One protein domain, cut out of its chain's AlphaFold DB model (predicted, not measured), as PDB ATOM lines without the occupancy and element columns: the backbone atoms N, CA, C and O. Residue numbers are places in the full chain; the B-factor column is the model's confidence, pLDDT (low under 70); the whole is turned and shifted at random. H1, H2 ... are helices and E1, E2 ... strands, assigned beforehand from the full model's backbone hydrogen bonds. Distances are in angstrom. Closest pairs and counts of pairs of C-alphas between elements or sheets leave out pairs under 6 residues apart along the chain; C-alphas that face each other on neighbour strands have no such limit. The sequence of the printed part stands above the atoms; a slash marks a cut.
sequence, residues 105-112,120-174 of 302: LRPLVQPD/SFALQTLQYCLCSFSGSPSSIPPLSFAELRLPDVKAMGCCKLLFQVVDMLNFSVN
ATOM      1  N   LEU A 105     -15.484  15.382  -2.640       78.44
ATOM      2  CA  LEU A 105     -16.367  14.786  -3.632       78.44
ATOM      3  C   LEU A 105     -17.457  15.764  -4.069       78.44
ATOM      4  O   LEU A 105     -17.627  15.938  -5.267       78.44
ATOM      5  N   ARG A 106     -18.122  16.454  -3.132       75.50
ATOM      6  CA  ARG A 106     -19.195  17.426  -3.435       75.50
ATOM      7  C   ARG A 106     -18.848  18.434  -4.548       75.50
ATOM      8  O   ARG A 106     -19.563  18.460  -5.542       75.50
ATOM      9  N   PRO A 107     -17.743  19.200  -4.484       73.94
ATOM     10  CA  PRO A 107     -17.419  20.178  -5.529       73.94
ATOM     11  C   PRO A 107     -16.969  19.557  -6.867       73.94
ATOM     12  O   PRO A 107     -16.922  20.246  -7.881       73.94
ATOM     13  N   LEU A 108     -16.610  18.266  -6.905       74.19
ATOM     14  CA  LEU A 108     -16.297  17.550  -8.160       74.19
ATOM     15  C   LEU A 108     -17.543  17.113  -8.934       74.19
ATOM     16  O   LEU A 108     -17.444  16.681 -10.083       74.19
ATOM     17  N   VAL A 109     -18.669  17.181  -8.244       69.00
ATOM     18  CA  VAL A 109     -19.955  16.557  -8.518       69.00
ATOM     19  C   VAL A 109     -20.971  17.656  -8.814       69.00
ATOM     20  O   VAL A 109     -21.648  17.621  -9.837       69.00
ATOM     21  N   GLN A 110     -20.973  18.697  -7.989       64.94
ATOM     22  CA  GLN A 110     -21.746  19.918  -8.149       64.94
ATOM     23  C   GLN A 110     -20.783  21.105  -8.247       64.94
ATOM     24  O   GLN A 110     -20.335  21.635  -7.227       64.94
ATOM     25  N   PRO A 111     -20.400  21.528  -9.459       59.94
ATOM     26  CA  PRO A 111     -19.786  22.832  -9.620       59.94
ATOM     27  C   PRO A 111     -20.879  23.893  -9.412       59.94
ATOM     28  O   PRO A 111     -21.608  24.200 -10.347       59.94
ATOM     29  N   ASP A 112     -21.025  24.417  -8.189       54.69
ATOM     30  CA  ASP A 112     -22.005  25.475  -7.888       54.69
ATOM     31  C   ASP A 112     -21.875  26.639  -8.882       54.69
ATOM     32  O   ASP A 112     -20.789  27.208  -9.051       54.69
ATOM     33  N   SER A 120     -10.444  26.018  -6.611       73.00
ATOM     34  CA  SER A 120      -9.113  25.952  -6.019       73.00
ATOM     35  C   SER A 120      -8.211  25.148  -6.953       73.00
ATOM     36  O   SER A 120      -8.655  24.176  -7.569       73.00
ATOM     37  N   PHE A 121      -6.944  25.539  -7.072       78.88
ATOM     38  CA  PHE A 121      -5.972  24.804  -7.885       78.88
ATOM     39  C   PHE A 121      -5.999  23.291  -7.587       78.88
ATOM     40  O   PHE A 121      -5.882  22.471  -8.496       78.88
ATOM     41  N   ALA A 122      -6.245  22.920  -6.325       77.94
ATOM     42  CA  ALA A 122      -6.429  21.537  -5.898       77.94
ATOM     43  C   ALA A 122      -7.619  20.850  -6.589       77.94
ATOM     44  O   ALA A 122      -7.457  19.744  -7.096       77.94
ATOM     45  N   LEU A 123      -8.785  21.503  -6.661       80.06
ATOM     46  CA  LEU A 123      -9.973  20.960  -7.325       80.06
ATOM     47  C   LEU A 123      -9.740  20.775  -8.830       80.06
ATOM     48  O   LEU A 123     -10.042  19.711  -9.362       80.06
ATOM     49  N   GLN A 124      -9.142  21.767  -9.498       81.19
ATOM     50  CA  GLN A 124      -8.825  21.682 -10.933       81.19
ATOM     51  C   GLN A 124      -7.818  20.567 -11.224       81.19
ATOM     52  O   GLN A 124      -7.994  19.783 -12.156       81.19
ATOM     53  N   THR A 125      -6.780  20.459 -10.390       82.31
ATOM     54  CA  THR A 125      -5.782  19.389 -10.492       82.31
ATOM     55  C   THR A 125      -6.440  18.026 -10.320       82.31
ATOM     56  O   THR A 125      -6.156  17.100 -11.073       82.31
ATOM     57  N   LEU A 126      -7.361  17.900  -9.364       82.56
ATOM     58  CA  LEU A 126      -8.063  16.652  -9.094       82.56
ATOM     59  C   LEU A 126      -9.004  16.271 -10.245       82.56
ATOM     60  O   LEU A 126      -8.966  15.128 -10.702       82.56
ATOM     61  N   GLN A 127      -9.768  17.224 -10.786       83.38
ATOM     62  CA  GLN A 127     -10.571  17.024 -11.998       83.38
ATOM     63  C   GLN A 127      -9.700  16.573 -13.173       83.38
ATOM     64  O   GLN A 127     -10.015  15.578 -13.822       83.38
ATOM     65  N   TYR A 128      -8.568  17.244 -13.404       83.69
ATOM     66  CA  TYR A 128      -7.618  16.861 -14.446       83.69
ATOM     67  C   TYR A 128      -7.092  15.434 -14.246       83.69
ATOM     68  O   TYR A 128      -7.079  14.647 -15.193       83.69
ATOM     69  N   CYS A 129      -6.713  15.064 -13.019       82.00
ATOM     70  CA  CYS A 129      -6.285  13.706 -12.696       82.00
ATOM     71  C   CYS A 129      -7.386  12.676 -12.992       82.00
ATOM     72  O   CYS A 129      -7.114  11.680 -13.661       82.00
ATOM     73  N   LEU A 130      -8.632  12.918 -12.568       83.56
ATOM     74  CA  LEU A 130      -9.769  12.022 -12.833       83.56
ATOM     75  C   LEU A 130     -10.041  11.854 -14.336       83.56
ATOM     76  O   LEU A 130     -10.220  10.730 -14.818       83.56
ATOM     77  N   CYS A 131     -10.024  12.957 -15.086       82.62
ATOM     78  CA  CYS A 131     -10.176  12.944 -16.538       82.62
ATOM     79  C   CYS A 131      -9.020  12.193 -17.214       82.62
ATOM     80  O   CYS A 131      -9.253  11.376 -18.101       82.62
ATOM     81  N   SER A 132      -7.782  12.390 -16.753       81.50
ATOM     82  CA  SER A 132      -6.588  11.718 -17.281       81.50
ATOM     83  C   SER A 132      -6.609  10.206 -17.029       81.50
ATOM     84  O   SER A 132      -6.373   9.423 -17.949       81.50
ATOM     85  N   PHE A 133      -6.989   9.764 -15.821       74.44
ATOM     86  CA  PHE A 133      -7.072   8.333 -15.504       74.44
ATOM     87  C   PHE A 133      -8.162   7.606 -16.278       74.44
ATOM     88  O   PHE A 133      -8.026   6.422 -16.567       74.44
ATOM     89  N   SER A 134      -9.245   8.295 -16.613       74.81
ATOM     90  CA  SER A 134     -10.327   7.701 -17.387       74.81
ATOM     91  C   SER A 134     -10.176   7.931 -18.890       74.81
ATOM     92  O   SER A 134     -10.756   7.187 -19.670       74.81
ATOM     93  N   GLY A 135      -9.450   8.941 -19.360       75.56
ATOM     94  CA  GLY A 135      -9.592   9.407 -20.746       75.56
ATOM     95  C   GLY A 135     -11.026   9.871 -21.060       75.56
ATOM     96  O   GLY A 135     -11.511   9.698 -22.183       75.56
ATOM     97  N   SER A 136     -11.748  10.349 -20.039       76.12
ATOM     98  CA  SER A 136     -13.058  11.001 -20.148       76.12
ATOM     99  C   SER A 136     -12.866  12.522 -20.133       76.12
ATOM    100  O   SER A 136     -11.984  13.003 -19.420       76.12
ATOM    101  N   PRO A 137     -13.678  13.300 -20.869       75.31
ATOM    102  CA  PRO A 137     -13.675  14.759 -20.760       75.31
ATOM    103  C   PRO A 137     -14.269  15.268 -19.432       75.31
ATOM    104  O   PRO A 137     -14.158  16.454 -19.138       75.31
ATOM    105  N   SER A 138     -14.908  14.397 -18.644       78.19
ATOM    106  CA  SER A 138     -15.569  14.735 -17.380       78.19
ATOM    107  C   SER A 138     -15.107  13.856 -16.215       78.19
ATOM    108  O   SER A 138     -14.751  12.689 -16.402       78.19
ATOM    109  N   SER A 139     -15.151  14.412 -14.999       78.50
ATOM    110  CA  SER A 139     -14.802  13.732 -13.742       78.50
ATOM    111  C   SER A 139     -15.869  12.747 -13.260       78.50
ATOM    112  O   SER A 139     -15.567  11.879 -12.448       78.50
ATOM    113  N   ILE A 140     -17.103  12.854 -13.761       79.94
ATOM    114  CA  ILE A 140     -18.257  12.077 -13.289       79.94
ATOM    115  C   ILE A 140     -18.144  10.580 -13.641       79.94
ATOM    116  O   ILE A 140     -18.202   9.763 -12.724       79.94
ATOM    117  N   PRO A 141     -17.888  10.167 -14.902       80.38
ATOM    118  CA  PRO A 141     -17.796   8.751 -15.263       80.38
ATOM    119  C   PRO A 141     -16.795   7.919 -14.440       80.38
ATOM    120  O   PRO A 141     -17.176   6.829 -14.014       80.38
ATOM    121  N   PRO A 142     -15.547   8.362 -14.162       81.38
ATOM    122  CA  PRO A 142     -14.648   7.589 -13.298       81.38
ATOM    123  C   PRO A 142     -15.090   7.512 -11.838       81.38
ATOM    124  O   PRO A 142     -14.682   6.582 -11.142       81.38
ATOM    125  N   LEU A 143     -15.879   8.474 -11.349       81.62
ATOM    126  CA  LEU A 143     -16.459   8.391 -10.013       81.62
ATOM    127  C   LEU A 143     -17.587   7.352 -10.020       81.62
ATOM    128  O   LEU A 143     -17.502   6.376  -9.280       81.62
ATOM    129  N   SER A 144     -18.561   7.479 -10.923       79.62
ATOM    130  CA  SER A 144     -19.755   6.621 -10.972       79.62
ATOM    131  C   SER A 144     -19.478   5.165 -11.371       79.62
ATOM    132  O   SER A 144     -20.171   4.262 -10.911       79.62
ATOM    133  N   PHE A 145     -18.474   4.911 -12.219       81.38
ATOM    134  CA  PHE A 145     -18.203   3.575 -12.760       81.38
ATOM    135  C   PHE A 145     -16.795   3.100 -12.407       81.38
ATOM    136  O   PHE A 145     -15.797   3.537 -12.990       81.38
ATOM    137  N   ALA A 146     -16.714   2.146 -11.479       80.88
ATOM    138  CA  ALA A 146     -15.454   1.545 -11.050       80.88
ATOM    139  C   ALA A 146     -14.681   0.884 -12.206       80.88
ATOM    140  O   ALA A 146     -13.452   0.866 -12.206       80.88
ATOM    141  N   GLU A 147     -15.387   0.397 -13.227       80.12
ATOM    142  CA  GLU A 147     -14.825  -0.283 -14.394       80.12
ATOM    143  C   GLU A 147     -14.022   0.644 -15.315       80.12
ATOM    144  O   GLU A 147     -13.139   0.185 -16.047       80.12
ATOM    145  N   LEU A 148     -14.312   1.950 -15.267       78.50
ATOM    146  CA  LEU A 148     -13.596   2.972 -16.032       78.50
ATOM    147  C   LEU A 148     -12.302   3.421 -15.359       78.50
ATOM    148  O   LEU A 148     -11.506   4.130 -15.980       78.50
ATOM    149  N   ARG A 149     -12.091   3.037 -14.099       81.19
ATOM    150  CA  ARG A 149     -10.898   3.405 -13.350       81.19
ATOM    151  C   ARG A 149      -9.740   2.514 -13.796       81.19
ATOM    152  O   ARG A 149      -9.892   1.307 -13.988       81.19
ATOM    153  N   LEU A 150      -8.560   3.105 -13.981       70.94
ATOM    154  CA  LEU A 150      -7.367   2.327 -14.308       70.94
ATOM    155  C   LEU A 150      -7.071   1.329 -13.175       70.94
ATOM    156  O   LEU A 150      -7.092   1.719 -12.009       70.94
ATOM    157  N   PRO A 151      -6.749   0.065 -13.498       64.25
ATOM    158  CA  PRO A 151      -6.473  -0.957 -12.488       64.25
ATOM    159  C   PRO A 151      -5.153  -0.713 -11.743       64.25
ATOM    160  O   PRO A 151      -4.902  -1.335 -10.713       64.25
ATOM    161  N   ASP A 152      -4.292   0.167 -12.261       66.69
ATOM    162  CA  ASP A 152      -3.025   0.481 -11.619       66.69
ATOM    163  C   ASP A 152      -3.232   1.423 -10.423       66.69
ATOM    164  O   ASP A 152      -3.446   2.629 -10.553       66.69
ATOM    165  N   VAL A 153      -3.107   0.841  -9.232       57.00
ATOM    166  CA  VAL A 153      -3.174   1.529  -7.940       57.00
ATOM    167  C   VAL A 153      -2.107   2.626  -7.820       57.00
ATOM    168  O   VAL A 153      -2.346   3.619  -7.132       57.00
ATOM    169  N   LYS A 154      -0.945   2.483  -8.482       60.38
ATOM    170  CA  LYS A 154       0.089   3.533  -8.503       60.38
ATOM    171  C   LYS A 154      -0.353   4.721  -9.342       60.38
ATOM    172  O   LYS A 154      -0.119   5.854  -8.931       60.38
ATOM    173  N   ALA A 155      -1.021   4.461 -10.465       59.56
ATOM    174  CA  ALA A 155      -1.589   5.512 -11.293       59.56
ATOM    175  C   ALA A 155      -2.659   6.284 -10.512       59.56
ATOM    176  O   ALA A 155      -2.586   7.500 -10.462       59.56
ATOM    177  N   MET A 156      -3.567   5.601  -9.803       60.16
ATOM    178  CA  MET A 156      -4.674   6.245  -9.074       60.16
ATOM    179  C   MET A 156      -4.251   7.279  -8.011       60.16
ATOM    180  O   MET A 156      -5.053   8.151  -7.673       60.16
ATOM    181  N   GLY A 157      -3.028   7.201  -7.469       71.69
ATOM    182  CA  GLY A 157      -2.445   8.232  -6.601       71.69
ATOM    183  C   GLY A 157      -3.366   8.710  -5.466       71.69
ATOM    184  O   GLY A 157      -3.841   7.917  -4.649       71.69
ATOM    185  N   CYS A 158      -3.619  10.024  -5.415       69.62
ATOM    186  CA  CYS A 158      -4.494  10.671  -4.429       69.62
ATOM    187  C   CYS A 158      -5.987  10.333  -4.598       69.62
ATOM    188  O   CYS A 158      -6.740  10.421  -3.632       69.62
ATOM    189  N   CYS A 159      -6.417   9.885  -5.784       77.94
ATOM    190  CA  CYS A 159      -7.820   9.562  -6.063       77.94
ATOM    191  C   CYS A 159      -8.251   8.222  -5.454       77.94
ATOM    192  O   CYS A 159      -9.443   7.951  -5.363       77.94
ATOM    193  N   LYS A 160      -7.311   7.382  -4.997       79.69
ATOM    194  CA  LYS A 160      -7.628   6.076  -4.401       79.69
ATOM    195  C   LYS A 160      -8.602   6.185  -3.226       79.69
ATOM    196  O   LYS A 160      -9.558   5.420  -3.171       79.69
ATOM    197  N   LEU A 161      -8.360   7.114  -2.298       78.94
ATOM    198  CA  LEU A 161      -9.249   7.312  -1.148       78.94
ATOM    199  C   LEU A 161     -10.627   7.813  -1.584       78.94
ATOM    200  O   LEU A 161     -11.630   7.356  -1.050       78.94
ATOM    201  N   LEU A 162     -10.672   8.709  -2.571       82.00
ATOM    202  CA  LEU A 162     -11.935   9.185  -3.126       82.00
ATOM    203  C   LEU A 162     -12.736   8.036  -3.726       82.00
ATOM    204  O   LEU A 162     -13.900   7.882  -3.389       82.00
ATOM    205  N   PHE A 163     -12.109   7.183  -4.533       82.69
ATOM    206  CA  PHE A 163     -12.776   6.013  -5.097       82.69
ATOM    207  C   PHE A 163     -13.275   5.049  -4.022       82.69
ATOM    208  O   PHE A 163     -14.403   4.591  -4.115       82.69
ATOM    209  N   GLN A 164     -12.492   4.804  -2.967       80.12
ATOM    210  CA  GLN A 164     -12.947   3.985  -1.840       80.12
ATOM    211  C   GLN A 164     -14.188   4.571  -1.163       80.12
ATOM    212  O   GLN A 164     -15.108   3.835  -0.831       80.12
ATOM    213  N   VAL A 165     -14.233   5.890  -0.975       79.19
ATOM    214  CA  VAL A 165     -15.390   6.572  -0.380       79.19
ATOM    215  C   VAL A 165     -16.600   6.498  -1.299       79.19
ATOM    216  O   VAL A 165     -17.692   6.199  -0.832       79.19
ATOM    217  N   VAL A 166     -16.399   6.702  -2.601       80.69
ATOM    218  CA  VAL A 166     -17.456   6.568  -3.609       80.69
ATOM    219  C   VAL A 166     -18.043   5.159  -3.601       80.69
ATOM    220  O   VAL A 166     -19.260   5.005  -3.600       80.69
ATOM    221  N   ASP A 167     -17.184   4.143  -3.544       80.94
ATOM    222  CA  ASP A 167     -17.598   2.740  -3.553       80.94
ATOM    223  C   ASP A 167     -18.351   2.348  -2.278       80.94
ATOM    224  O   ASP A 167     -19.254   1.525  -2.334       80.94
ATOM    225  N   MET A 168     -18.024   2.944  -1.127       75.88
ATOM    226  CA  MET A 168     -18.781   2.712   0.110       75.88
ATOM    227  C   MET A 168     -20.165   3.360   0.107       75.88
ATOM    228  O   MET A 168     -21.059   2.869   0.789       75.88
ATOM    229  N   LEU A 169     -20.333   4.473  -0.610       71.50
ATOM    230  CA  LEU A 169     -21.601   5.200  -0.676       71.50
ATOM    231  C   LEU A 169     -22.613   4.545  -1.626       71.50
ATOM    232  O   LEU A 169     -23.765   4.960  -1.618       71.50
ATOM    233  N   ASN A 170     -22.202   3.538  -2.414       66.69
ATOM    234  CA  ASN A 170     -23.066   2.777  -3.325       66.69
ATOM    235  C   ASN A 170     -24.005   3.664  -4.161       66.69
ATOM    236  O   ASN A 170     -25.207   3.426  -4.235       66.69
ATOM    237  N   PHE A 171     -23.461   4.696  -4.807       67.31
ATOM    238  CA  PHE A 171     -24.266   5.561  -5.663       67.31
ATOM    239  C   PHE A 171     -24.934   4.772  -6.804       67.31
ATOM    240  O   PHE A 171     -24.251   4.089  -7.575       67.31
ATOM    241  N   SER A 172     -26.249   4.913  -6.963       65.25
ATOM    242  CA  SER A 172     -26.995   4.365  -8.102       65.25
ATOM    243  C   SER A 172     -27.200   5.420  -9.173       65.25
ATOM    244  O   SER A 172     -27.647   6.519  -8.878       65.25
ATOM    245  N   VAL A 173     -26.895   5.086 -10.428       68.19
ATOM    246  CA  VAL A 173     -27.053   6.015 -11.555       68.19
ATOM    247  C   VAL A 173     -28.530   6.238 -11.859       68.19
ATOM    248  O   VAL A 173     -29.246   5.290 -12.167       68.19
ATOM    249  N   ASN A 174     -28.971   7.491 -11.811       71.88
ATOM    250  CA  ASN A 174     -30.245   7.919 -12.355       71.88
ATOM    251  C   ASN A 174     -30.132   8.000 -13.878       71.88
ATOM    252  O   ASN A 174     -29.541   8.920 -14.448       71.88
TER     253      ASN A 174
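Overview. This is residues 105 to 112 and 120 to 174 of the 302 residues of an uncharacterized protein of Rhizopus microsporus ATCC 52813 (UniProt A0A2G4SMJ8). Two longer helices, H2 and H5, stand about perpendicular, the first residue of H5, Cys 159, coming near Leu 130 of H2; the short helices H1 and H3 lie on the side of H2 toward which H5 runs, H1 by residues 123 to 127 of H2 and H3 by residues 130 to 134, while the short helix H4 lies near both H2 and H5, and the short strand E1 follows after the last residue of H5 by a tight link. The 63 printed residues hold five named helices and one named strand, in the order H1 H2 H3 H4 H5 E1, and the class is mostly helix. The whole is compact, with a radius of gyration of the C-alphas of 11.0 A and spans of 29 by 26 by 20 A.

Arrangement. Begin with H2, residues 121 to 134, the hub, which touches three other helices. With its residues 126 to 130 alone it only just touches H5, residues 159 to 168, with 3 pairs of C-alphas within 8 A; the closest C-alphas, of Leu 130 and Cys 159, are 7.5 A apart, and the two lines are about perpendicular at 75 degrees. With residues 130 to 134 alone H2 touches H3, residues 140 to 144, where the closest C-alphas, of Ser 134 and Pro 142, are 6.0 A apart. With residues 123 to 127 alone H2 only just touches H1, residues 105 to 109, with 3 pairs of C-alphas within 8 A, the closest being Leu 108 and Gln 127 at 6.9 A. H3 and H5 only just touch, also with 3 pairs; look at the C-alphas of Leu 143 and Phe 163, their closest, 6.6 A apart. H4, residues 153 to 156, is close but not clearly touching H2, the closest C-alphas being Phe 133 and Met 156 at 7.2 A. E1, residues 171 to 173, pairs with no named strand; its closest C-alpha to H3, that of Phe 171, is 7.0 A from that of Ser 144. H1 and H4 are apart. In the backbones of H1, H2, H3 and H5 every O i to N i+4 pair is within hydrogen-bond range; H4 is too short for such a pair, and its one O i to N i+3 pair is not within range.

Along the chain. Find C-alpha 121 at (-5.972, 24.804, -7.885); from there H2 runs 20.0 A to C-alpha 134 at (-10.327, 7.701, -17.387). H5 runs 14.3 A, ending at C-alpha 168 at (-18.781, 2.712, 0.110). From first to last C-alpha H1 measures 6.3 A, H3 6.1 A, H4 5.1 A and E1 6.5 A.

Size, cuts and confidence. The C-alphas farthest apart, of Asp 112 and Asp 152, are 31.6 A apart. Residues 113 to 119 are not printed, and across this cut C-alphas 112 and 120 are 13.0 A apart. Of the links that are printed whole, H3 to H4 is short and the others are tight. The mean pLDDT of the printed part is 75.1, and residues 109 to 112, 151 to 156, 158 and 170 to 173 are under 70.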